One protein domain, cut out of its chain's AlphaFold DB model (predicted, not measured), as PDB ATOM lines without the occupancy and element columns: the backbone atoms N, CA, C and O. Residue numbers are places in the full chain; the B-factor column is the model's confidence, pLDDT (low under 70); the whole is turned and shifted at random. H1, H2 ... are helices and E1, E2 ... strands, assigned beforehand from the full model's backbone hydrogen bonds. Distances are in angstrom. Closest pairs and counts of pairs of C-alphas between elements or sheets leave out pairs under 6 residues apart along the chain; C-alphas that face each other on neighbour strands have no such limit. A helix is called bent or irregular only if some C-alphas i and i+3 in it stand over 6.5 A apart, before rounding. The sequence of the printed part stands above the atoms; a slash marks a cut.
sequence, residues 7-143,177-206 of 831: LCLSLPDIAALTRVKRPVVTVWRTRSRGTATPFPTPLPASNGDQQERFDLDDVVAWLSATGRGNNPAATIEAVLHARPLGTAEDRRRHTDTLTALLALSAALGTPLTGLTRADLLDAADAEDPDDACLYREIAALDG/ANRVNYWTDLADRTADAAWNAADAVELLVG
ATOM      1  N   LEU A   7      13.568   6.744  22.341       82.56
ATOM      2  CA  LEU A   7      13.335   5.968  21.132       82.56
ATOM      3  C   LEU A   7      12.690   6.834  20.054       82.56
ATOM      4  O   LEU A   7      11.741   7.577  20.301       82.56
ATOM      5  N   CYS A   8      13.228   6.758  18.841       86.00
ATOM      6  CA  CYS A   8      12.781   7.572  17.722       86.00
ATOM      7  C   CYS A   8      12.646   6.756  16.439       86.00
ATOM      8  O   CYS A   8      13.389   5.804  16.205       86.00
ATOM      9  N   LEU A   9      11.747   7.195  15.564       83.62
ATOM     10  CA  LEU A   9      11.496   6.617  14.247       83.62
ATOM     11  C   LEU A   9      11.818   7.633  13.151       83.62
ATOM     12  O   LEU A   9      11.541   8.824  13.290       83.62
ATOM     13  N   SER A  10      12.360   7.181  12.026       87.31
ATOM     14  CA  SER A  10      12.457   7.989  10.809       87.31
ATOM     15  C   SER A  10      11.275   7.736   9.863       87.31
ATOM     16  O   SER A  10      10.519   6.782  10.024       87.31
ATOM     17  N   LEU A  11      11.093   8.567   8.827       85.38
ATOM     18  CA  LEU A  11      10.015   8.347   7.843       85.38
ATOM     19  C   LEU A  11      10.070   6.963   7.151       85.38
ATOM     20  O   LEU A  11       9.003   6.380   6.949       85.38
ATOM     21  N   PRO A  12      11.247   6.435   6.746       82.75
ATOM     22  CA  PRO A  12      11.381   5.036   6.336       82.75
ATOM     23  C   PRO A  12      10.908   4.030   7.390       82.75
ATOM     24  O   PRO A  12      10.180   3.108   7.030       82.75
ATOM     25  N   ASP A  13      11.252   4.234   8.663       82.50
ATOM     26  CA  ASP A  13      10.895   3.307   9.746       82.50
ATOM     27  C   ASP A  13       9.379   3.292   9.974       82.50
ATOM     28  O   ASP A  13       8.773   2.228  10.019       82.50
ATOM     29  N   ILE A  14       8.734   4.466   9.981       84.81
ATOM     30  CA  ILE A  14       7.268   4.592  10.073       84.81
ATOM     31  C   ILE A  14       6.588   3.904   8.881       84.81
ATOM     32  O   ILE A  14       5.535   3.279   9.024       84.81
ATOM     33  N   ALA A  15       7.173   4.009   7.685       81.19
ATOM     34  CA  ALA A  15       6.645   3.360   6.491       81.19
ATOM     35  C   ALA A  15       6.758   1.828   6.574       81.19
ATOM     36  O   ALA A  15       5.804   1.132   6.226       81.19
ATOM     37  N   ALA A  16       7.889   1.318   7.073       78.38
ATOM     38  CA  ALA A  16       8.100  -0.105   7.321       78.38
ATOM     39  C   ALA A  16       7.124  -0.635   8.383       78.38
ATOM     40  O   ALA A  16       6.378  -1.571   8.095       78.38
ATOM     41  N   LEU A  17       7.042   0.037   9.537       81.69
ATOM     42  CA  LEU A  17       6.134  -0.280  10.642       81.69
ATOM     43  C   LEU A  17       4.677  -0.378  10.176       81.69
ATOM     44  O   LEU A  17       3.968  -1.335  10.470       81.69
ATOM     45  N   THR A  18       4.219   0.603   9.397       84.12
ATOM     46  CA  THR A  18       2.825   0.661   8.927       84.12
ATOM     47  C   THR A  18       2.574  -0.134   7.643       84.12
ATOM     48  O   THR A  18       1.437  -0.171   7.165       84.12
ATOM     49  N   ARG A  19       3.604  -0.785   7.080       83.69
ATOM     50  CA  ARG A  19       3.563  -1.551   5.820       83.69
ATOM     51  C   ARG A  19       3.026  -0.727   4.638       83.69
ATOM     52  O   ARG A  19       2.207  -1.193   3.838       83.69
ATOM     53  N   VAL A  20       3.490   0.519   4.517       84.69
ATOM     54  CA  VAL A  20       3.186   1.435   3.402       84.69
ATOM     55  C   VAL A  20       4.471   1.936   2.741       84.69
ATOM     56  O   VAL A  20       5.570   1.809   3.269       84.69
ATOM     57  N   LYS A  21       4.366   2.547   1.557       84.12
ATOM     58  CA  LYS A  21       5.532   3.173   0.909       84.12
ATOM     59  C   LYS A  21       5.850   4.521   1.567       84.12
ATOM     60  O   LYS A  21       4.939   5.301   1.829       84.12
ATOM     61  N   ARG A  22       7.137   4.867   1.714       87.25
ATOM     62  CA  ARG A  22       7.606   6.149   2.296       87.25
ATOM     63  C   ARG A  22       6.882   7.416   1.785       87.25
ATOM     64  O   ARG A  22       6.561   8.274   2.613       87.25
ATOM     65  N   PRO A  23       6.565   7.575   0.480       90.56
ATOM     66  CA  PRO A  23       5.815   8.744   0.008       90.56
ATOM     67  C   PRO A  23       4.433   8.903   0.663       90.56
ATOM     68  O   PRO A  23       3.971  10.025   0.845       90.56
ATOM     69  N   VAL A  24       3.789   7.806   1.077       88.62
ATOM     70  CA  VAL A  24       2.481   7.824   1.752       88.62
ATOM     71  C   VAL A  24       2.577   8.508   3.118       88.62
ATOM     72  O   VAL A  24       1.753   9.369   3.425       88.62
ATOM     73  N   VAL A  25       3.623   8.214   3.895       87.88
ATOM     74  CA  VAL A  25       3.870   8.848   5.204       87.88
ATOM     75  C   VAL A  25       4.128  10.352   5.044       87.88
ATOM     76  O   VAL A  25       3.631  11.171   5.814       87.88
ATOM     77  N   THR A  26       4.816  10.748   3.970       87.94
ATOM     78  CA  THR A  26       5.032  12.171   3.644       87.94
ATOM     79  C   THR A  26       3.707  12.886   3.332       87.94
ATOM     80  O   THR A  26       3.474  14.022   3.762       87.94
ATOM     81  N   VAL A  27       2.788  12.208   2.636       90.25
ATOM     82  CA  VAL A  27       1.433  12.718   2.379       90.25
ATOM     83  C   VAL A  27       0.618  12.817   3.671       90.25
ATOM     84  O   VAL A  27      -0.103  13.799   3.846       90.25
ATOM     85  N   TRP A  28       0.737  11.858   4.596       92.50
ATOM     86  CA  TRP A  28       0.083  11.932   5.908       92.50
ATOM     87  C   TRP A  28       0.532  13.153   6.693       92.50
ATOM     88  O   TRP A  28      -0.325  13.917   7.141       92.50
ATOM     89  N   ARG A  29       1.847  13.382   6.768       89.62
ATOM     90  CA  ARG A  29       2.422  14.573   7.396       89.62
ATOM     91  C   ARG A  29       1.852  15.845   6.793       89.62
ATOM     92  O   ARG A  29       1.450  16.734   7.522       89.62
ATOM     93  N   THR A  30       1.752  15.926   5.470       88.00
ATOM     94  CA  THR A  30       1.273  17.143   4.798       88.00
ATOM     95  C   THR A  30      -0.226  17.382   5.011       88.00
ATOM     96  O   THR A  30      -0.635  18.503   5.303       88.00
ATOM     97  N   ARG A  31      -1.058  16.338   4.895       86.50
ATOM     98  CA  ARG A  31      -2.529  16.456   4.932       86.50
ATOM     99  C   ARG A  31      -3.121  16.585   6.336       86.50
ATOM    100  O   ARG A  31      -4.247  17.045   6.460       86.50
ATOM    101  N   SER A  32      -2.393  16.177   7.371       85.25
ATOM    102  CA  SER A  32      -2.859  16.242   8.766       85.25
ATOM    103  C   SER A  32      -2.476  17.540   9.487       85.25
ATOM    104  O   SER A  32      -2.970  17.785  10.583       85.25
ATOM    105  N   ARG A  33      -1.663  18.424   8.881       83.19
ATOM    106  CA  ARG A  33      -1.195  19.683   9.512       83.19
ATOM    107  C   ARG A  33      -2.305  20.596  10.042       83.19
ATOM    108  O   ARG A  33      -2.024  21.406  10.912       83.19
ATOM    109  N   GLY A  34      -3.523  20.495   9.508       78.56
ATOM    110  CA  GLY A  34      -4.686  21.289   9.929       78.56
ATOM    111  C   GLY A  34      -5.851  20.462  10.477       78.56
ATOM    112  O   GLY A  34      -6.966  20.968  10.540       78.56
ATOM    113  N   THR A  35      -5.633  19.185  10.802       85.88
ATOM    114  CA  THR A  35      -6.676  18.305  11.358       85.88
ATOM    115  C   THR A  35      -6.625  18.265  12.885       85.88
ATOM    116  O   THR A  35      -5.624  18.659  13.473       85.88
ATOM    117  N   ALA A  36      -7.674  17.732  13.524       83.25
ATOM    118  CA  ALA A  36      -7.738  17.562  14.982       83.25
ATOM    119  C   ALA A  36      -6.615  16.671  15.561       83.25
ATOM    120  O   ALA A  36      -6.302  16.783  16.741       83.25
ATOM    121  N   THR A  37      -5.992  15.821  14.738       85.69
ATOM    122  CA  THR A  37      -4.857  14.953  15.095       85.69
ATOM    123  C   THR A  37      -3.667  15.193  14.144       85.69
ATOM    124  O   THR A  37      -3.481  14.456  13.167       85.69
ATOM    125  N   PRO A  38      -2.875  16.264  14.353       89.25
ATOM    126  CA  PRO A  38      -1.736  16.576  13.492       89.25
ATOM    127  C   PRO A  38      -0.648  15.501  13.578       89.25
ATOM    128  O   PRO A  38      -0.466  14.875  14.618       89.25
ATOM    129  N   PHE A  39       0.077  15.284  12.475       89.94
ATOM    130  CA  PHE A  39       1.229  14.378  12.470       89.94
ATOM    131  C   PHE A  39       2.317  14.860  13.449       89.94
ATOM    132  O   PHE A  39       2.522  16.077  13.535       89.94
ATOM    133  N   PRO A  40       3.042  13.942  14.122       92.25
ATOM    134  CA  PRO A  40       4.085  14.273  15.092       92.25
ATOM    135  C   PRO A  40       5.128  15.280  14.593       92.25
ATOM    136  O   PRO A  40       5.507  15.304  13.416       92.25
ATOM    137  N   THR A  41       5.618  16.110  15.515       87.62
ATOM    138  CA  THR A  41       6.651  17.112  15.221       87.62
ATOM    139  C   THR A  41       8.024  16.432  15.203       87.62
ATOM    140  O   THR A  41       8.295  15.620  16.087       87.62
ATOM    141  N   PRO A  42       8.899  16.713  14.218       88.06
ATOM    142  CA  PRO A  42      10.239  16.141  14.217       88.06
ATOM    143  C   PRO A  42      11.051  16.659  15.409       88.06
ATOM    144  O   PRO A  42      10.964  17.834  15.773       88.06
ATOM    145  N   LEU A  43      11.863  15.777  15.982       83.81
ATOM    146  CA  LEU A  43      12.830  16.104  17.021       83.81
ATOM    147  C   LEU A  43      13.948  16.994  16.446       83.81
ATOM    148  O   LEU A  43      14.261  16.892  15.253       83.81
ATOM    149  N   PRO A  44      14.554  17.877  17.263       73.88
ATOM    150  CA  PRO A  44      15.657  18.722  16.814       73.88
ATOM    151  C   PRO A  44      16.810  17.857  16.293       73.88
ATOM    152  O   PRO A  44      17.174  16.859  16.912       73.88
ATOM    153  N   ALA A  45      17.374  18.232  15.142       64.31
ATOM    154  CA  ALA A  45      18.475  17.491  14.538       64.31
ATOM    155  C   ALA A  45      19.702  17.515  15.463       64.31
ATOM    156  O   ALA A  45      20.236  18.583  15.766       64.31
ATOM    157  N   SER A  46      20.158  16.340  15.901       57.12
ATOM    158  CA  SER A  46      21.445  16.197  16.583       57.12
ATOM    159  C   SER A  46      22.581  16.439  15.585       57.12
ATOM    160  O   SER A  46      22.514  15.980  14.442       57.12
ATOM    161  N   ASN A  47      23.623  17.168  16.002       47.44
ATOM    162  CA  ASN A  47      24.760  17.546  15.155       47.44
ATOM    163  C   ASN A  47      25.313  16.338  14.370       47.44
ATOM    164  O   ASN A  47      25.904  15.436  14.955       47.44
ATOM    165  N   GLY A  48      25.131  16.342  13.044       53.91
ATOM    166  CA  GLY A  48      25.688  15.343  12.123       53.91
ATOM    167  C   GLY A  48      24.687  14.380  11.470       53.91
ATOM    168  O   GLY A  48      25.053  13.760  10.474       53.91
ATOM    169  N   ASP A  49      23.440  14.273  11.946       56.81
ATOM    170  CA  ASP A  49      22.419  13.429  11.300       56.81
ATOM    171  C   ASP A  49      21.565  14.256  10.319       56.81
ATOM    172  O   ASP A  49      20.914  15.229  10.700       56.81
ATOM    173  N   GLN A  50      21.575  13.896   9.030       60.03
ATOM    174  CA  GLN A  50      20.754  14.558   8.000       60.03
ATOM    175  C   GLN A  50      19.288  14.082   8.006       60.03
ATOM    176  O   GLN A  50      18.462  14.634   7.276       60.03
ATOM    177  N   GLN A  51      18.950  13.053   8.787       73.06
ATOM    178  CA  GLN A  51      17.635  12.415   8.759       73.06
ATOM    179  C   GLN A  51      16.707  12.948   9.865       73.06
ATOM    180  O   GLN A  51      17.015  12.857  11.048       73.06
ATOM    181  N   GLU A  52      15.530  13.462   9.480       83.12
ATOM    182  CA  GLU A  52      14.472  13.836  10.435       83.12
ATOM    183  C   GLU A  52      13.995  12.605  11.227       83.12
ATOM    184  O   GLU A  52      13.657  11.568  10.636       83.12
ATOM    185  N   ARG A  53      13.915  12.749  12.555       85.75
ATOM    186  CA  ARG A  53      13.439  11.716  13.485       85.75
ATOM    187  C   ARG A  53      12.225  12.200  14.275       85.75
ATOM    188  O   ARG A  53      12.084  13.392  14.523       85.75
ATOM    189  N   PHE A  54      11.361  11.270  14.658       89.44
ATOM    190  CA  PHE A  54      10.109  11.502  15.377       89.44
ATOM    191  C   PHE A  54      10.104  10.673  16.657       89.44
ATOM    192  O   PHE A  54      10.623   9.559  16.650       89.44
ATOM    193  N   ASP A  55       9.535  11.212  17.731       88.81
ATOM    194  CA  ASP A  55       9.416  10.515  19.013       88.81
ATOM    195  C   ASP A  55       8.504   9.280  18.878       88.81
ATOM    196  O   ASP A  55       7.474   9.336  18.195       88.81
ATOM    197  N   LEU A  56       8.918   8.149  19.459       86.50
ATOM    198  CA  LEU A  56       8.188   6.884  19.368       86.50
ATOM    199  C   LEU A  56       6.770   7.013  19.936       86.50
ATOM    200  O   LEU A  56       5.815   6.627  19.259       86.50
ATOM    201  N   ASP A  57       6.629   7.572  21.137       86.25
ATOM    202  CA  ASP A  57       5.347   7.617  21.844       86.25
ATOM    203  C   ASP A  57       4.357   8.538  21.112       86.25
ATOM    204  O   ASP A  57       3.182   8.194  20.954       86.25
ATOM    205  N   ASP A  58       4.839   9.651  20.544       89.44
ATOM    206  CA  ASP A  58       4.027  10.547  19.711       89.44
ATOM    207  C   ASP A  58       3.515   9.849  18.438       89.44
ATOM    208  O   ASP A  58       2.361  10.029  18.028       89.44
ATOM    209  N   VAL A  59       4.361   9.040  17.788       89.88
ATOM    210  CA  VAL A  59       3.977   8.275  16.590       89.88
ATOM    211  C   VAL A  59       2.965   7.188  16.943       89.88
ATOM    212  O   VAL A  59       1.966   7.044  16.235       89.88
ATOM    213  N   VAL A  60       3.182   6.457  18.036       88.06
ATOM    214  CA  VAL A  60       2.279   5.408  18.530       88.06
ATOM    215  C   VAL A  60       0.914   5.990  18.903       88.06
ATOM    216  O   VAL A  60      -0.120   5.450  18.492       88.06
ATOM    217  N   ALA A  61       0.883   7.129  19.598       89.00
ATOM    218  CA  ALA A  61      -0.352   7.834  19.934       89.00
ATOM    219  C   ALA A  61      -1.100   8.298  18.674       89.00
ATOM    220  O   ALA A  61      -2.316   8.119  18.561       89.00
ATOM    221  N   TRP A  62      -0.381   8.835  17.684       92.31
ATOM    222  CA  TRP A  62      -0.978   9.281  16.426       92.31
ATOM    223  C   TRP A  62      -1.523   8.121  15.581       92.31
ATOM    224  O   TRP A  62      -2.627   8.219  15.035       92.31
ATOM    225  N   LEU A  63      -0.791   7.008  15.475       90.31
ATOM    226  CA  LEU A  63      -1.258   5.806  14.776       90.31
ATOM    227  C   LEU A  63      -2.497   5.218  15.457       90.31
ATOM    228  O   LEU A  63      -3.477   4.931  14.771       90.31
ATOM    229  N   SER A  64      -2.504   5.149  16.790       88.75
ATOM    230  CA  SER A  64      -3.656   4.683  17.572       88.75
ATOM    231  C   SER A  64      -4.884   5.577  17.376       88.75
ATOM    232  O   SER A  64      -5.991   5.080  17.186       88.75
ATOM    233  N   ALA A  65      -4.699   6.901  17.344       88.06
ATOM    234  CA  ALA A  65      -5.797   7.848  17.155       88.06
ATOM    235  C   ALA A  65      -6.349   7.872  15.719       88.06
ATOM    236  O   ALA A  65      -7.508   8.229  15.506       88.06
ATOM    237  N   THR A  66      -5.525   7.551  14.717       87.50
ATOM    238  CA  THR A  66      -5.901   7.686  13.300       87.50
ATOM    239  C   THR A  66      -6.214   6.368  12.602       87.50
ATOM    240  O   THR A  66      -6.828   6.400  11.533       87.50
ATOM    241  N   GLY A  67      -5.785   5.229  13.154       84.12
ATOM    242  CA  GLY A  67      -5.957   3.901  12.559       84.12
ATOM    243  C   GLY A  67      -5.290   3.747  11.186       84.12
ATOM    244  O   GLY A  67      -5.760   2.978  10.351       84.12
ATOM    245  N   ARG A  68      -4.248   4.535  10.888       82.94
ATOM    246  CA  ARG A  68      -3.613   4.565   9.561       82.94
ATOM    247  C   ARG A  68      -2.530   3.503   9.410       82.94
ATOM    248  O   ARG A  68      -1.665   3.362  10.261       82.94
ATOM    249  N   GLY A  69      -2.515   2.854   8.247       84.88
ATOM    250  CA  GLY A  69      -1.530   1.834   7.886       84.88
ATOM    251  C   GLY A  69      -2.195   0.522   7.487       84.88
ATOM    252  O   GLY A  69      -3.409   0.376   7.595       84.88
ATOM    253  N   ASN A  70      -1.391  -0.420   7.004       80.38
ATOM    254  CA  ASN A  70      -1.824  -1.780   6.674       80.38
ATOM    255  C   ASN A  70      -1.427  -2.796   7.760       80.38
ATOM    256  O   ASN A  70      -1.675  -3.989   7.600       80.38
ATOM    257  N   ASN A  71      -0.763  -2.344   8.827       79.94
ATOM    258  CA  ASN A  71      -0.342  -3.183   9.939       79.94
ATOM    259  C   ASN A  71      -1.265  -2.959  11.152       79.94
ATOM    260  O   ASN A  71      -1.183  -1.892  11.760       79.94
ATOM    261  N   PRO A  72      -2.128  -3.927  11.516       74.88
ATOM    262  CA  PRO A  72      -3.007  -3.795  12.678       74.88
ATOM    263  C   PRO A  72      -2.244  -3.822  14.011       74.88
ATOM    264  O   PRO A  72      -2.747  -3.297  14.996       74.88
ATOM    265  N   ALA A  73      -1.028  -4.381  14.035       75.44
ATOM    266  CA  ALA A  73      -0.174  -4.467  15.218       75.44
ATOM    267  C   ALA A  73       0.831  -3.303  15.323       75.44
ATOM    268  O   ALA A  73       1.715  -3.334  16.173       75.44
ATOM    269  N   ALA A  74       0.703  -2.256  14.496       76.19
ATOM    270  CA  ALA A  74       1.686  -1.170  14.418       76.19
ATOM    271  C   ALA A  74       1.946  -0.460  15.758       76.19
ATOM    272  O   ALA A  74       3.056   0.002  15.983       76.19
ATOM    273  N   THR A  75       0.953  -0.357  16.642       79.69
ATOM    274  CA  THR A  75       1.121   0.250  17.975       79.69
ATOM    275  C   THR A  75       2.024  -0.599  18.874       79.69
ATOM    276  O   THR A  75       2.831  -0.044  19.610       79.69
ATOM    277  N   ILE A  76       1.911  -1.928  18.786       72.44
ATOM    278  CA  ILE A  76       2.662  -2.889  19.605       72.44
ATOM    279  C   ILE A  76       4.069  -3.071  19.017       72.44
ATOM    280  O   ILE A  76       5.066  -2.925  19.713       72.44
ATOM    281  N   GLU A  77       4.168  -3.278  17.700       76.19
ATOM    282  CA  GLU A  77       5.442  -3.508  17.003       76.19
ATOM    283  C   GLU A  77       6.341  -2.257  16.942       76.19
ATOM    284  O   GLU A  77       7.524  -2.374  16.631       76.19
ATOM    285  N   ALA A  78       5.825  -1.056  17.235       78.25
ATOM    286  CA  ALA A  78       6.542   0.210  17.049       78.25
ATOM    287  C   ALA A  78       7.918   0.252  17.726       78.25
ATOM    288  O   ALA A  78       8.862   0.800  17.152       78.25
ATOM    289  N   VAL A  79       8.034  -0.348  18.913       79.75
ATOM    290  CA  VAL A  79       9.276  -0.396  19.695       79.75
ATOM    291  C   VAL A  79      10.398  -1.131  18.957       79.75
ATOM    292  O   VAL A  79      11.538  -0.677  18.979       79.75
ATOM    293  N   LEU A  80      10.071  -2.184  18.199       75.81
ATOM    294  CA  LEU A  80      11.040  -2.973  17.431       75.81
ATOM    295  C   LEU A  80      11.634  -2.175  16.262       75.81
ATOM    296  O   LEU A  80      12.753  -2.431  15.822       75.81
ATOM    297  N   HIS A  81      10.888  -1.194  15.750       72.25
ATOM    298  CA  HIS A  81      11.321  -0.329  14.653       72.25
ATOM    299  C   HIS A  81      12.063   0.924  15.133       72.25
ATOM    300  O   HIS A  81      12.629   1.655  14.314       72.25
ATOM    301  N   ALA A  82      12.026   1.209  16.434       79.25
ATOM    302  CA  ALA A  82      12.551   2.438  16.999       79.25
ATOM    303  C   ALA A  82      14.057   2.358  17.259       79.25
ATOM    304  O   ALA A  82      14.641   1.288  17.422       79.25
ATOM    305  N   ARG A  83      14.711   3.520  17.292       78.31
ATOM    306  CA  ARG A  83      16.149   3.631  17.544       78.31
ATOM    307  C   ARG A  83      16.420   4.616  18.672       78.31
ATOM    308  O   ARG A  83      15.846   5.705  18.633       78.31
ATOM    309  N   PRO A  84      17.334   4.300  19.603       76.38
ATOM    310  CA  PRO A  84      17.750   5.260  20.610       76.38
ATOM    311  C   PRO A  84      18.396   6.482  19.951       76.38
ATOM    312  O   PRO A  84      19.191   6.374  19.005       76.38
ATOM    313  N   LEU A  85      18.008   7.660  20.424       72.56
ATOM    314  CA  LEU A  85      18.626   8.931  20.082       72.56
ATOM    315  C   LEU A  85      19.944   9.074  20.852       72.56
ATOM    316  O   LEU A  85      19.985   8.801  22.047       72.56
ATOM    317  N   GLY A  86      21.007   9.504  20.171       70.31
ATOM    318  CA  GLY A  86      22.321   9.700  20.788       70.31
ATOM    319  C   GLY A  86      23.481   9.333  19.866       70.31
ATOM    320  O   GLY A  86      23.303   9.066  18.670       70.31
ATOM    321  N   THR A  87      24.684   9.340  20.430       67.38
ATOM    322  CA  THR A  87      25.930   8.936  19.775       67.38
ATOM    323  C   THR A  87      25.941   7.433  19.452       67.38
ATOM    324  O   THR A  87      24.997   6.691  19.723       67.38
ATOM    325  N   ALA A  88      26.995   6.936  18.800       63.62
ATOM    326  CA  ALA A  88      27.157   5.490  18.626       63.62
ATOM    327  C   ALA A  88      27.311   4.758  19.971       63.62
ATOM    328  O   ALA A  88      26.841   3.630  20.090       63.62
ATOM    329  N   GLU A  89      27.919   5.405  20.964       65.06
ATOM    330  CA  GLU A  89      28.122   4.847  22.299       65.06
ATOM    331  C   GLU A  89      26.812   4.781  23.090       65.06
ATOM    332  O   GLU A  89      26.478   3.722  23.617       65.06
ATOM    333  N   ASP A  90      26.008   5.850  23.071       66.88
ATOM    334  CA  ASP A  90      24.696   5.878  23.741       66.88
ATOM    335  C   ASP A  90      23.769   4.793  23.185       66.88
ATOM    336  O   ASP A  90      23.059   4.109  23.921       66.88
ATOM    337  N   ARG A  91      23.820   4.576  21.864       70.88
ATOM    338  CA  ARG A  91      23.055   3.509  21.210       70.88
ATOM    339  C   ARG A  91      23.527   2.116  21.622       70.88
ATOM    340  O   ARG A  91      22.677   1.262  21.841       70.88
ATOM    341  N   ARG A  92      24.841   1.889  21.742       69.88
ATOM    342  CA  ARG A  92      25.393   0.615  22.236       69.88
ATOM    343  C   ARG A  92      24.948   0.354  23.674       69.88
ATOM    344  O   ARG A  92      24.310  -0.661  23.914       69.88
ATOM    345  N   ARG A  93      25.143   1.323  24.576       73.44
ATOM    346  CA  ARG A  93      24.707   1.239  25.985       73.44
ATOM    347  C   ARG A  93      23.213   0.956  26.116       73.44
ATOM    348  O   ARG A  93      22.812   0.135  26.937       73.44
ATOM    349  N   HIS A  94      22.388   1.611  25.297       77.19
ATOM    350  CA  HIS A  94      20.948   1.370  25.286       77.19
ATOM    351  C   HIS A  94      20.623  -0.078  24.891       77.19
ATOM    352  O   HIS A  94      19.822  -0.731  25.554       77.19
ATOM    353  N   THR A  95      21.259  -0.599  23.839       76.38
ATOM    354  CA  THR A  95      21.095  -1.997  23.418       76.38
ATOM    355  C   THR A  95      21.607  -2.974  24.470       76.38
ATOM    356  O   THR A  95      20.944  -3.974  24.731       76.38
ATOM    357  N   ASP A  96      22.738  -2.686  25.107       76.94
ATOM    358  CA  ASP A  96      23.296  -3.540  26.152       76.94
ATOM    359  C   ASP A  96      22.356  -3.649  27.353       76.94
ATOM    360  O   ASP A  96      22.036  -4.750  27.795       76.94
ATOM    361  N   THR A  97      21.823  -2.510  27.797       84.00
ATOM    362  CA  THR A  97      20.845  -2.443  28.889       84.00
ATOM    363  C   THR A  97      19.556  -3.185  28.526       84.00
ATOM    364  O   THR A  97      19.077  -4.014  29.298       84.00
ATOM    365  N   LEU A  98      19.006  -2.941  27.329       85.44
ATOM    366  CA  LEU A  98      17.762  -3.576  26.889       85.44
ATOM    367  C   LEU A  98      17.913  -5.093  26.738       85.44
ATOM    368  O   LEU A  98      17.053  -5.846  27.181       85.44
ATOM    369  N   THR A  99      19.008  -5.552  26.129       84.38
ATOM    370  CA  THR A  99      19.270  -6.987  25.951       84.38
ATOM    371  C   THR A  99      19.531  -7.691  27.280       84.38
ATOM    372  O   THR A  99      19.113  -8.836  27.424       84.38
ATOM    373  N   ALA A 100      20.167  -7.029  28.256       87.88
ATOM    374  CA  ALA A 100      20.354  -7.577  29.601       87.88
ATOM    375  C   ALA A 100      19.013  -7.743  30.330       87.88
ATOM    376  O   ALA A 100      18.734  -8.809  30.870       87.88
ATOM    377  N   LEU A 101      18.141  -6.729  30.274       89.50
ATOM    378  CA  LEU A 101      16.805  -6.805  30.871       89.50
ATOM    379  C   LEU A 101      15.927  -7.858  30.189       89.50
ATOM    380  O   LEU A 101      15.260  -8.628  30.868       89.50
ATOM    381  N   LEU A 102      15.951  -7.958  28.859       88.38
ATOM    382  CA  LEU A 102      15.218  -9.010  28.149       88.38
ATOM    383  C   LEU A 102      15.740 -10.412  28.504       88.38
ATOM    384  O   LEU A 102      14.943 -11.322  28.721       88.38
ATOM    385  N   ALA A 103      17.058 -10.588  28.625       87.69
ATOM    386  CA  ALA A 103      17.639 -11.851  29.074       87.69
ATOM    387  C   ALA A 103      17.219 -12.196  30.514       87.69
ATOM    388  O   ALA A 103      16.826 -13.335  30.768       87.69
ATOM    389  N   LEU A 104      17.208 -11.217  31.427       89.62
ATOM    390  CA  LEU A 104      16.720 -11.396  32.798       89.62
ATOM    391  C   LEU A 104      15.217 -11.730  32.833       89.62
ATOM    392  O   LEU A 104      14.805 -12.649  33.534       89.62
ATOM    393  N   SER A 105      14.395 -11.037  32.040       88.50
ATOM    394  CA  SER A 105      12.956 -11.320  31.912       88.50
ATOM    395  C   SER A 105      12.702 -12.748  31.423       88.50
ATOM    396  O   SER A 105      11.864 -13.463  31.976       88.50
ATOM    397  N   ALA A 106      13.465 -13.205  30.427       86.31
ATOM    398  CA  ALA A 106      13.391 -14.572  29.928       86.31
ATOM    399  C   ALA A 106      13.821 -15.612  30.980       86.31
ATOM    400  O   ALA A 106      13.165 -16.653  31.109       86.31
ATOM    401  N   ALA A 107      14.875 -15.332  31.754       83.19
ATOM    402  CA  ALA A 107      15.340 -16.196  32.842       83.19
ATOM    403  C   ALA A 107      14.269 -16.343  33.936       83.19
ATOM    404  O   ALA A 107      13.844 -17.459  34.241       83.19
ATOM    405  N   LEU A 108      13.710 -15.225  34.409       85.00
ATOM    406  CA  LEU A 108      12.651 -15.206  35.424       85.00
ATOM    407  C   LEU A 108      11.319 -15.778  34.907       85.00
ATOM    408  O   LEU A 108      10.562 -16.399  35.652       85.00
ATOM    409  N   GLY A 109      11.024 -15.606  33.615       81.69
ATOM    410  CA  GLY A 109       9.750 -16.008  33.009       81.69
ATOM    411  C   GLY A 109       8.559 -15.146  33.438       81.69
ATOM    412  O   GLY A 109       7.412 -15.543  33.232       81.69
ATOM    413  N   THR A 110       8.815 -13.986  34.044       82.94
ATOM    414  CA  THR A 110       7.805 -13.017  34.483       82.94
ATOM    415  C   THR A 110       8.131 -11.621  33.949       82.94
ATOM    416  O   THR A 110       9.300 -11.331  33.672       82.94
ATOM    417  N   PRO A 111       7.121 -10.743  33.804       86.25
ATOM    418  CA  PRO A 111       7.359  -9.344  33.457       86.25
ATOM    419  C   PRO A 111       8.225  -8.663  34.522       86.25
ATOM    420  O   PRO A 111       8.123  -8.983  35.709       86.25
ATOM    421  N   LEU A 112       9.072  -7.728  34.094       89.19
ATOM    422  CA  LEU A 112       9.940  -6.953  34.986       89.19
ATOM    423  C   LEU A 112       9.235  -5.721  35.567       89.19
ATOM    424  O   LEU A 112       9.707  -5.129  36.539       89.19
ATOM    425  N   THR A 113       8.114  -5.308  34.972       88.06
ATOM    426  CA  THR A 113       7.327  -4.162  35.432       88.06
ATOM    427  C   THR A 113       6.876  -4.368  36.879       88.06
ATOM    428  O   THR A 113       6.222  -5.354  37.216       88.06
ATOM    429  N   GLY A 114       7.187  -3.396  37.737       82.31
ATOM    430  CA  GLY A 114       6.863  -3.434  39.165       82.31
ATOM    431  C   GLY A 114       7.990  -3.947  40.062       82.31
ATOM    432  O   GLY A 114       7.868  -3.812  41.279       82.31
ATOM    433  N   LEU A 115       9.087  -4.463  39.495       87.31
ATOM    434  CA  LEU A 115      10.304  -4.763  40.249       87.31
ATOM    435  C   LEU A 115      11.069  -3.481  40.575       87.31
ATOM    436  O   LEU A 115      11.210  -2.580  39.741       87.31
ATOM    437  N   THR A 116      11.571  -3.396  41.805       87.94
ATOM    438  CA  THR A 116      12.474  -2.318  42.198       87.94
ATOM    439  C   THR A 116      13.873  -2.579  41.652       87.94
ATOM    440  O   THR A 116      14.219  -3.685  41.244       87.94
ATOM    441  N   ARG A 117      14.729  -1.555  41.678       85.69
ATOM    442  CA  ARG A 117      16.133  -1.724  41.290       85.69
ATOM    443  C   ARG A 117      16.849  -2.788  42.123       85.69
ATOM    444  O   ARG A 117      17.660  -3.517  41.569       85.69
ATOM    445  N   ALA A 118      16.565  -2.849  43.424       85.38
ATOM    446  CA  ALA A 118      17.154  -3.856  44.300       85.38
ATOM    447  C   ALA A 118      16.740  -5.261  43.845       85.38
ATOM    448  O   ALA A 118      17.608  -6.091  43.617       85.38
ATOM    449  N   ASP A 119      15.449  -5.465  43.561       88.25
ATOM    450  CA  ASP A 119      14.944  -6.752  43.067       88.25
ATOM    451  C   ASP A 119      15.596  -7.156  41.730       88.25
ATOM    452  O   ASP A 119      15.908  -8.325  41.523       88.25
ATOM    453  N   LEU A 120      15.826  -6.195  40.821       88.62
ATOM    454  CA  LEU A 120      16.501  -6.451  39.542       88.62
ATOM    455  C   LEU A 120      17.974  -6.830  39.719       88.62
ATOM    456  O   LEU A 120      18.455  -7.699  39.000       88.62
ATOM    457  N   LEU A 121      18.690  -6.173  40.635       88.94
ATOM    458  CA  LEU A 121      20.096  -6.472  40.906       88.94
ATOM    459  C   LEU A 121      20.258  -7.804  41.636       88.94
ATOM    460  O   LEU A 121      21.141  -8.569  41.268       88.94
ATOM    461  N   ASP A 122      19.382  -8.106  42.593       87.69
ATOM    462  CA  ASP A 122      19.374  -9.390  43.298       87.69
ATOM    463  C   ASP A 122      19.060 -10.542  42.331       87.69
ATOM    464  O   ASP A 122      19.709 -11.586  42.362       87.69
ATOM    465  N   ALA A 123      18.099 -10.347  41.421       85.94
ATOM    466  CA  ALA A 123      17.796 -11.325  40.381       85.94
ATOM    467  C   ALA A 123      18.942 -11.468  39.365       85.94
ATOM    468  O   ALA A 123      19.239 -12.579  38.932       85.94
ATOM    469  N   ALA A 124      19.598 -10.364  38.994       86.31
ATOM    470  CA  ALA A 124      20.748 -10.397  38.097       86.31
ATOM    471  C   ALA A 124      21.948 -11.116  38.727       86.31
ATOM    472  O   ALA A 124      22.583 -11.900  38.039       86.31
ATOM    473  N   ASP A 125      22.230 -10.892  40.011       84.62
ATOM    474  CA  ASP A 125      23.310 -11.564  40.749       84.62
ATOM    475  C   ASP A 125      23.028 -13.062  40.934       84.62
ATOM    476  O   ASP A 125      23.920 -13.893  40.794       84.62
ATOM    477  N   ALA A 126      21.766 -13.435  41.173       81.56
ATOM    478  CA  ALA A 126      21.368 -14.836  41.273       81.56
ATOM    479  C   ALA A 126      21.538 -15.607  39.949       81.56
ATOM    480  O   ALA A 126      21.925 -16.777  39.970       81.56
ATOM    481  N   GLU A 127      21.242 -14.968  38.814       78.56
ATOM    482  CA  GLU A 127      21.360 -15.569  37.476       78.56
ATOM    483  C   GLU A 127      22.770 -15.435  36.872       78.56
ATOM    484  O   GLU A 127      23.162 -16.243  36.031       78.56
ATOM    485  N   ASP A 128      23.543 -14.430  37.287       76.69
ATOM    486  CA  ASP A 128      24.881 -14.118  36.773       76.69
ATOM    487  C   ASP A 128      25.863 -13.701  37.894       76.69
ATOM    488  O   ASP A 128      26.287 -12.542  37.945       76.69
ATOM    489  N   PRO A 129      26.270 -14.639  38.781       75.25
ATOM    490  CA  PRO A 129      27.123 -14.330  39.937       75.25
ATOM    491  C   PRO A 129      28.525 -13.818  39.573       75.25
ATOM    492  O   PRO A 129      29.184 -13.159  40.374       75.25
ATOM    493  N   ASP A 130      29.003 -14.142  38.368       70.50
ATOM    494  CA  ASP A 130      30.332 -13.760  37.877       70.50
ATOM    495  C   ASP A 130      30.335 -12.394  37.156       70.50
ATOM    496  O   ASP A 130      31.352 -12.027  36.564       70.50
ATOM    497  N   ASP A 131      29.206 -11.663  37.143       77.44
ATOM    498  CA  ASP A 131      28.978 -10.474  36.302       77.44
ATOM    499  C   ASP A 131      29.479 -10.697  34.866       77.44
ATOM    500  O   ASP A 131      30.266  -9.946  34.277       77.44
ATOM    501  N   ALA A 132      29.051 -11.804  34.287       69.75
ATOM    502  CA  ALA A 132      29.445 -12.200  32.965       69.75
ATOM    503  C   ALA A 132      28.702 -11.344  31.920       69.75
ATOM    504  O   ALA A 132      29.295 -10.959  30.910       69.75
ATOM    505  N   CYS A 133      27.415 -11.042  32.106       74.75
ATOM    506  CA  CYS A 133      26.594 -10.419  31.067       74.75
ATOM    507  C   CYS A 133      25.340  -9.635  31.503       74.75
ATOM    508  O   CYS A 133      24.754  -8.991  30.626       74.75
ATOM    509  N   LEU A 134      24.910  -9.686  32.768       83.38
ATOM    510  CA  LEU A 134      23.670  -9.055  33.246       83.38
ATOM    511  C   LEU A 134      23.919  -7.936  34.262       83.38
ATOM    512  O   LEU A 134      23.384  -6.834  34.101       83.38
ATOM    513  N   TYR A 135      24.697  -8.213  35.311       84.75
ATOM    514  CA  TYR A 135      24.746  -7.366  36.504       84.75
ATOM    515  C   TYR A 135      25.230  -5.941  36.203       84.75
ATOM    516  O   TYR A 135      24.530  -4.972  36.509       84.75
ATOM    517  N   ARG A 136      26.388  -5.780  35.546       84.00
ATOM    518  CA  ARG A 136      26.981  -4.464  35.231       84.00
ATOM    519  C   ARG A 136      26.079  -3.589  34.370       84.00
ATOM    520  O   ARG A 136      26.016  -2.375  34.574       84.00
ATOM    521  N   GLU A 137      25.374  -4.179  33.413       86.31
ATOM    522  CA  GLU A 137      24.473  -3.447  32.525       86.31
ATOM    523  C   GLU A 137      23.210  -2.969  33.237       86.31
ATOM    524  O   GLU A 137      22.767  -1.843  33.013       86.31
ATOM    525  N   ILE A 138      22.667  -3.781  34.146       86.19
ATOM    526  CA  ILE A 138      21.509  -3.411  34.968       86.19
ATOM    527  C   ILE A 138      21.926  -2.411  36.061       86.19
ATOM    528  O   ILE A 138      21.199  -1.463  36.363       86.19
ATOM    529  N   ALA A 139      23.135  -2.527  36.610       83.69
ATOM    530  CA  ALA A 139      23.672  -1.564  37.569       83.69
ATOM    531  C   ALA A 139      23.833  -0.156  36.965       83.69
ATOM    532  O   ALA A 139      23.609   0.841  37.664       83.69
ATOM    533  N   ALA A 140      24.140  -0.067  35.665       80.00
ATOM    534  CA  ALA A 140      24.325   1.183  34.924       80.00
ATOM    535  C   ALA A 140      23.029   1.990  34.673       80.00
ATOM    536  O   ALA A 140      23.089   3.090  34.112       80.00
ATOM    537  N   LEU A 141      21.865   1.507  35.131       73.75
ATOM    538  CA  LEU A 141      20.566   2.183  35.012       73.75
ATOM    539  C   LEU A 141      20.503   3.581  35.666       73.75
ATOM    540  O   LEU A 141      19.577   4.332  35.358       73.75
ATOM    541  N   ASP A 142      21.488   3.970  36.485       59.44
ATOM    542  CA  ASP A 142      21.450   5.155  37.355       59.44
ATOM    543  C   ASP A 142      22.153   6.420  36.842       59.44
ATOM    544  O   ASP A 142      21.828   7.513  37.302       59.44
ATOM    545  N   GLY A 143      23.035   6.387  35.839       51.44
ATOM    546  CA  GLY A 143      23.683   7.636  35.401       51.44
ATOM    547  C   GLY A 143      24.902   7.468  34.509       51.44
ATOM    548  O   GLY A 143      25.681   6.538  34.679       51.44
ATOM    549  N   ALA A 177      13.987   5.882  40.193       74.00
ATOM    550  CA  ALA A 177      12.776   5.061  40.117       74.00
ATOM    551  C   ALA A 177      12.034   5.234  38.777       74.00
ATOM    552  O   ALA A 177      11.589   4.254  38.182       74.00
ATOM    553  N   ASN A 178      11.949   6.462  38.255       76.44
ATOM    554  CA  ASN A 178      11.348   6.717  36.943       76.44
ATOM    555  C   ASN A 178      12.142   6.080  35.796       76.44
ATOM    556  O   ASN A 178      11.539   5.562  34.857       76.44
ATOM    557  N   ARG A 179      13.478   6.089  35.862       77.94
ATOM    558  CA  ARG A 179      14.334   5.434  34.863       77.94
ATOM    559  C   ARG A 179      14.195   3.920  34.899       77.94
ATOM    560  O   ARG A 179      14.063   3.314  33.843       77.94
ATOM    561  N   VAL A 180      14.179   3.323  36.089       83.12
ATOM    562  CA  VAL A 180      13.971   1.878  36.256       83.12
ATOM    563  C   VAL A 180      12.613   1.473  35.689       83.12
ATOM    564  O   VAL A 180      12.560   0.569  34.865       83.12
ATOM    565  N   ASN A 181      11.543   2.202  36.025       82.69
ATOM    566  CA  ASN A 181      10.205   1.954  35.478       82.69
ATOM    567  C   ASN A 181      10.156   2.085  33.952       82.69
ATOM    568  O   ASN A 181       9.501   1.287  33.295       82.69
ATOM    569  N   TYR A 182      10.845   3.078  33.379       83.00
ATOM    570  CA  TYR A 182      10.937   3.224  31.926       83.00
ATOM    571  C   TYR A 182      11.598   2.004  31.277       83.00
ATOM    572  O   TYR A 182      11.111   1.502  30.270       83.00
ATOM    573  N   TRP A 183      12.702   1.528  31.848       85.50
ATOM    574  CA  TRP A 183      13.470   0.419  31.299       85.50
ATOM    575  C   TRP A 183      12.769  -0.932  31.434       85.50
ATOM    576  O   TRP A 183      12.808  -1.721  30.491       85.50
ATOM    577  N   THR A 184      12.105  -1.193  32.562       86.75
ATOM    578  CA  THR A 184      11.331  -2.428  32.761       86.75
ATOM    579  C   THR A 184      10.091  -2.465  31.872       86.75
ATOM    580  O   THR A 184       9.867  -3.466  31.197       86.75
ATOM    581  N   ASP A 185       9.359  -1.353  31.764       85.19
ATOM    582  CA  ASP A 185       8.243  -1.210  30.821       85.19
ATOM    583  C   ASP A 185       8.710  -1.337  29.361       85.19
ATOM    584  O   ASP A 185       8.056  -1.982  28.542       85.19
ATOM    585  N   LEU A 186       9.865  -0.760  29.013       83.94
ATOM    586  CA  LEU A 186      10.432  -0.892  27.675       83.94
ATOM    587  C   LEU A 186      10.801  -2.347  27.356       83.94
ATOM    588  O   LEU A 186      10.497  -2.818  26.258       83.94
ATOM    589  N   ALA A 187      11.433  -3.060  28.290       85.62
ATOM    590  CA  ALA A 187      11.768  -4.471  28.123       85.62
ATOM    591  C   ALA A 187      10.501  -5.321  27.936       85.62
ATOM    592  O   ALA A 187      10.413  -6.059  26.955       85.62
ATOM    593  N   ASP A 188       9.490  -5.145  28.788       86.50
ATOM    594  CA  ASP A 188       8.238  -5.904  28.709       86.50
ATOM    595  C   ASP A 188       7.455  -5.598  27.419       86.50
ATOM    596  O   ASP A 188       7.000  -6.524  26.747       86.50
ATOM    597  N   ARG A 189       7.361  -4.326  26.995       83.38
ATOM    598  CA  ARG A 189       6.745  -3.958  25.701       83.38
ATOM    599  C   ARG A 189       7.502  -4.549  24.515       83.38
ATOM    600  O   ARG A 189       6.884  -4.932  23.526       83.38
ATOM    601  N   THR A 190       8.830  -4.617  24.598       81.50
ATOM    602  CA  THR A 190       9.658  -5.214  23.540       81.50
ATOM    603  C   THR A 190       9.472  -6.732  23.487       81.50
ATOM    604  O   THR A 190       9.354  -7.283  22.395       81.50
ATOM    605  N   ALA A 191       9.386  -7.396  24.643       80.25
ATOM    606  CA  ALA A 191       9.090  -8.822  24.743       80.25
ATOM    607  C   ALA A 191       7.694  -9.156  24.192       80.25
ATOM    608  O   ALA A 191       7.571 -10.077  23.391       80.25
ATOM    609  N   ASP A 192       6.667  -8.380  24.549       80.38
ATOM    610  CA  ASP A 192       5.296  -8.558  24.045       80.38
ATOM    611  C   ASP A 192       5.221  -8.344  22.523       80.38
ATOM    612  O   ASP A 192       4.669  -9.163  21.786       80.38
ATOM    613  N   ALA A 193       5.881  -7.295  22.014       75.25
ATOM    614  CA  ALA A 193       5.964  -7.025  20.580       75.25
ATOM    615  C   ALA A 193       6.668  -8.132  19.785       75.25
ATOM    616  O   ALA A 193       6.356  -8.346  18.612       75.25
ATOM    617  N   ALA A 194       7.613  -8.826  20.415       72.50
ATOM    618  CA  ALA A 194       8.343  -9.942  19.834       72.50
ATOM    619  C   ALA A 194       7.767 -11.313  20.220       72.50
ATOM    620  O   ALA A 194       8.428 -12.310  19.956       72.50
ATOM    621  N   TRP A 195       6.571 -11.381  20.822       77.00
ATOM    622  CA  TRP A 195       5.944 -12.579  21.408       77.00
ATOM    623  C   TRP A 195       6.584 -13.088  22.711       77.00
ATOM    624  O   TRP A 195       5.866 -13.495  23.625       77.00
ATOM    625  N   ASN A 196       7.911 -13.074  22.826       79.50
ATOM    626  CA  ASN A 196       8.616 -13.319  24.083       79.50
ATOM    627  C   ASN A 196       9.971 -12.592  24.133       79.50
ATOM    628  O   ASN A 196      10.469 -12.061  23.140       79.50
ATOM    629  N   ALA A 197      10.588 -12.586  25.315       79.00
ATOM    630  CA  ALA A 197      11.851 -11.895  25.541       79.00
ATOM    631  C   ALA A 197      13.050 -12.524  24.795       79.00
ATOM    632  O   ALA A 197      13.954 -11.795  24.395       79.00
ATOM    633  N   ALA A 198      13.053 -13.839  24.541       74.88
ATOM    634  CA  ALA A 198      14.110 -14.493  23.763       74.88
ATOM    635  C   ALA A 198      14.082 -14.055  22.293       74.88
ATOM    636  O   ALA A 198      15.100 -13.630  21.744       74.88
ATOM    637  N   ASP A 199      12.895 -14.056  21.692       72.25
ATOM    638  CA  ASP A 199      12.661 -13.563  20.339       72.25
ATOM    639  C   ASP A 199      12.975 -12.062  20.238       72.25
ATOM    640  O   ASP A 199      13.570 -11.621  19.254       72.25
ATOM    641  N   ALA A 200      12.668 -11.269  21.272       76.94
ATOM    642  CA  ALA A 200      13.040  -9.853  21.324       76.94
ATOM    643  C   ALA A 200      14.560  -9.641  21.258       76.94
ATOM    644  O   ALA A 200      15.025  -8.806  20.477       76.94
ATOM    645  N   VAL A 201      15.339 -10.404  22.040       76.31
ATOM    646  CA  VAL A 201      16.809 -10.357  21.982       76.31
ATOM    647  C   VAL A 201      17.283 -10.694  20.569       76.31
ATOM    648  O   VAL A 201      18.086  -9.957  19.998       76.31
ATOM    649  N   GLU A 202      16.738 -11.746  19.957       73.25
ATOM    650  CA  GLU A 202      17.102 -12.137  18.596       73.25
ATOM    651  C   GLU A 202      16.801 -11.040  17.568       73.25
ATOM    652  O   GLU A 202      17.665 -10.691  16.752       73.25
ATOM    653  N   LEU A 203      15.604 -10.452  17.604       70.12
ATOM    654  CA  LEU A 203      15.199  -9.394  16.677       70.12
ATOM    655  C   LEU A 203      16.081  -8.143  16.799       70.12
ATOM    656  O   LEU A 203      16.460  -7.569  15.772       70.12
ATOM    657  N   LEU A 204      16.466  -7.757  18.020       70.38
ATOM    658  CA  LEU A 204      17.350  -6.612  18.268       70.38
ATOM    659  C   LEU A 204      18.773  -6.837  17.733       70.38
ATOM    660  O   LEU A 204      19.406  -5.902  17.238       70.38
ATOM    661  N   VAL A 205      19.257  -8.082  17.750       65.88
ATOM    662  CA  VAL A 205      20.544  -8.464  17.146       65.88
ATOM    663  C   VAL A 205      20.461  -8.473  15.603       65.88
ATOM    664  O   VAL A 205      21.442  -8.192  14.909       65.88
ATOM    665  N   GLY A 206      19.281  -8.747  15.032       51.00
ATOM    666  CA  GLY A 206      19.108  -9.207  13.649       51.00
ATOM    667  C   GLY A 206      18.680  -8.239  12.535       51.00
ATOM    668  O   GLY A 206      18.558  -8.697  11.398       51.00
TER     669      GLY A 206
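Overview. This is residues 7 to 143 and 177 to 206 of the 831 residues of an uncharacterized protein of Tersicoccus phoenicis (UniProt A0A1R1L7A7). Two helical lobes stand end to end. In the first, H1, H3 and H4 gather round a tiny two-strand sheet, E1 and E2, with H2 packed on H1; in the second, the long helix H5 has the hairpin of H6 and H7 on it and is crossed by H8, with H9 alongside H5. The lobes join where H4 meets H8. The printed part has 167 residues with nine named helices and two named strands, in the order E1 H1 H2 E2 H3 H4 H5 H6 H7 H8 H9; the sheet, E1 - E2, is antiparallel and the class is mostly helix. The whole is compact, with a radius of gyration of the C-alphas of 17.3 A, yet elongated, spanning 55 by 35 by 29 A.

Along the chain. E1, residues 7 to 10, begins with C-alpha 7 at (13.335, 5.968, 21.132). H1 is residues 11 to 17, H2 residues 22 to 32, 15.9 A long, and E2 residues 53 to 55. H3 is residues 56 to 66, 15.4 A, and H4 residues 74 to 81. H5, residues 88 to 108, runs 30.3 A from C-alpha 88 at (27.157, 5.490, 18.626). H6 is residues 117 to 127, 15.3 A, and H7 residues 135 to 142. H8, residues 177 to 193, is 24.0 A long, and H9, residues 197 to 206, ends with C-alpha 206 at (19.108, -9.207, 13.649). H4 and H7 are irregular: C-alphas 76 and 79, and C-alphas 139 and 142, are each 7.1 A apart.

Arrangement. E1 and E2 are antiparallel neighbours, with N 9 and O 54 at 2.8 A. H1 touches H2, about perpendicular at 76 degrees, closest at the C-alphas of Ala 15 and Arg 22, 5.1 A. H3 and H4 form a helical hairpin, closest at the C-alphas of Val 60 and Thr 75, 5.3 A. H8 touches H4 with residues 189 to 193 alone, closest at the C-alphas of Ala 193 and Glu 77, 5.0 A. H5 and H9 touch at a shallow tilt of 28 degrees, opposite ways, closest at the C-alphas of Leu 102 and Ala 197, 5.1 A. H6 and H7 form a helical hairpin, closest at the C-alphas of Ala 124 and Tyr 135, 5.3 A. Every O i to N i+4 pair is within hydrogen-bond range in H1, H2, H3, H5, H6, H8 and H9; H4 has 1 of 4, with 2 of 5 O i to N i+3 pairs, and H7 has 2 of 4.

Size, cuts and confidence. The C-alphas farthest apart, those of Gly 34 and Asp 130, are 56.9 A apart. Residues 144 to 176 are not printed, and C-alphas 143 and 177 are 12.2 A apart across the cut. The link from H2 to E2, residues 33 to 52, is long. Mean pLDDT of the printed part is 80.6; 16 residues are under 70, among them 45 to 50 and 87 to 90.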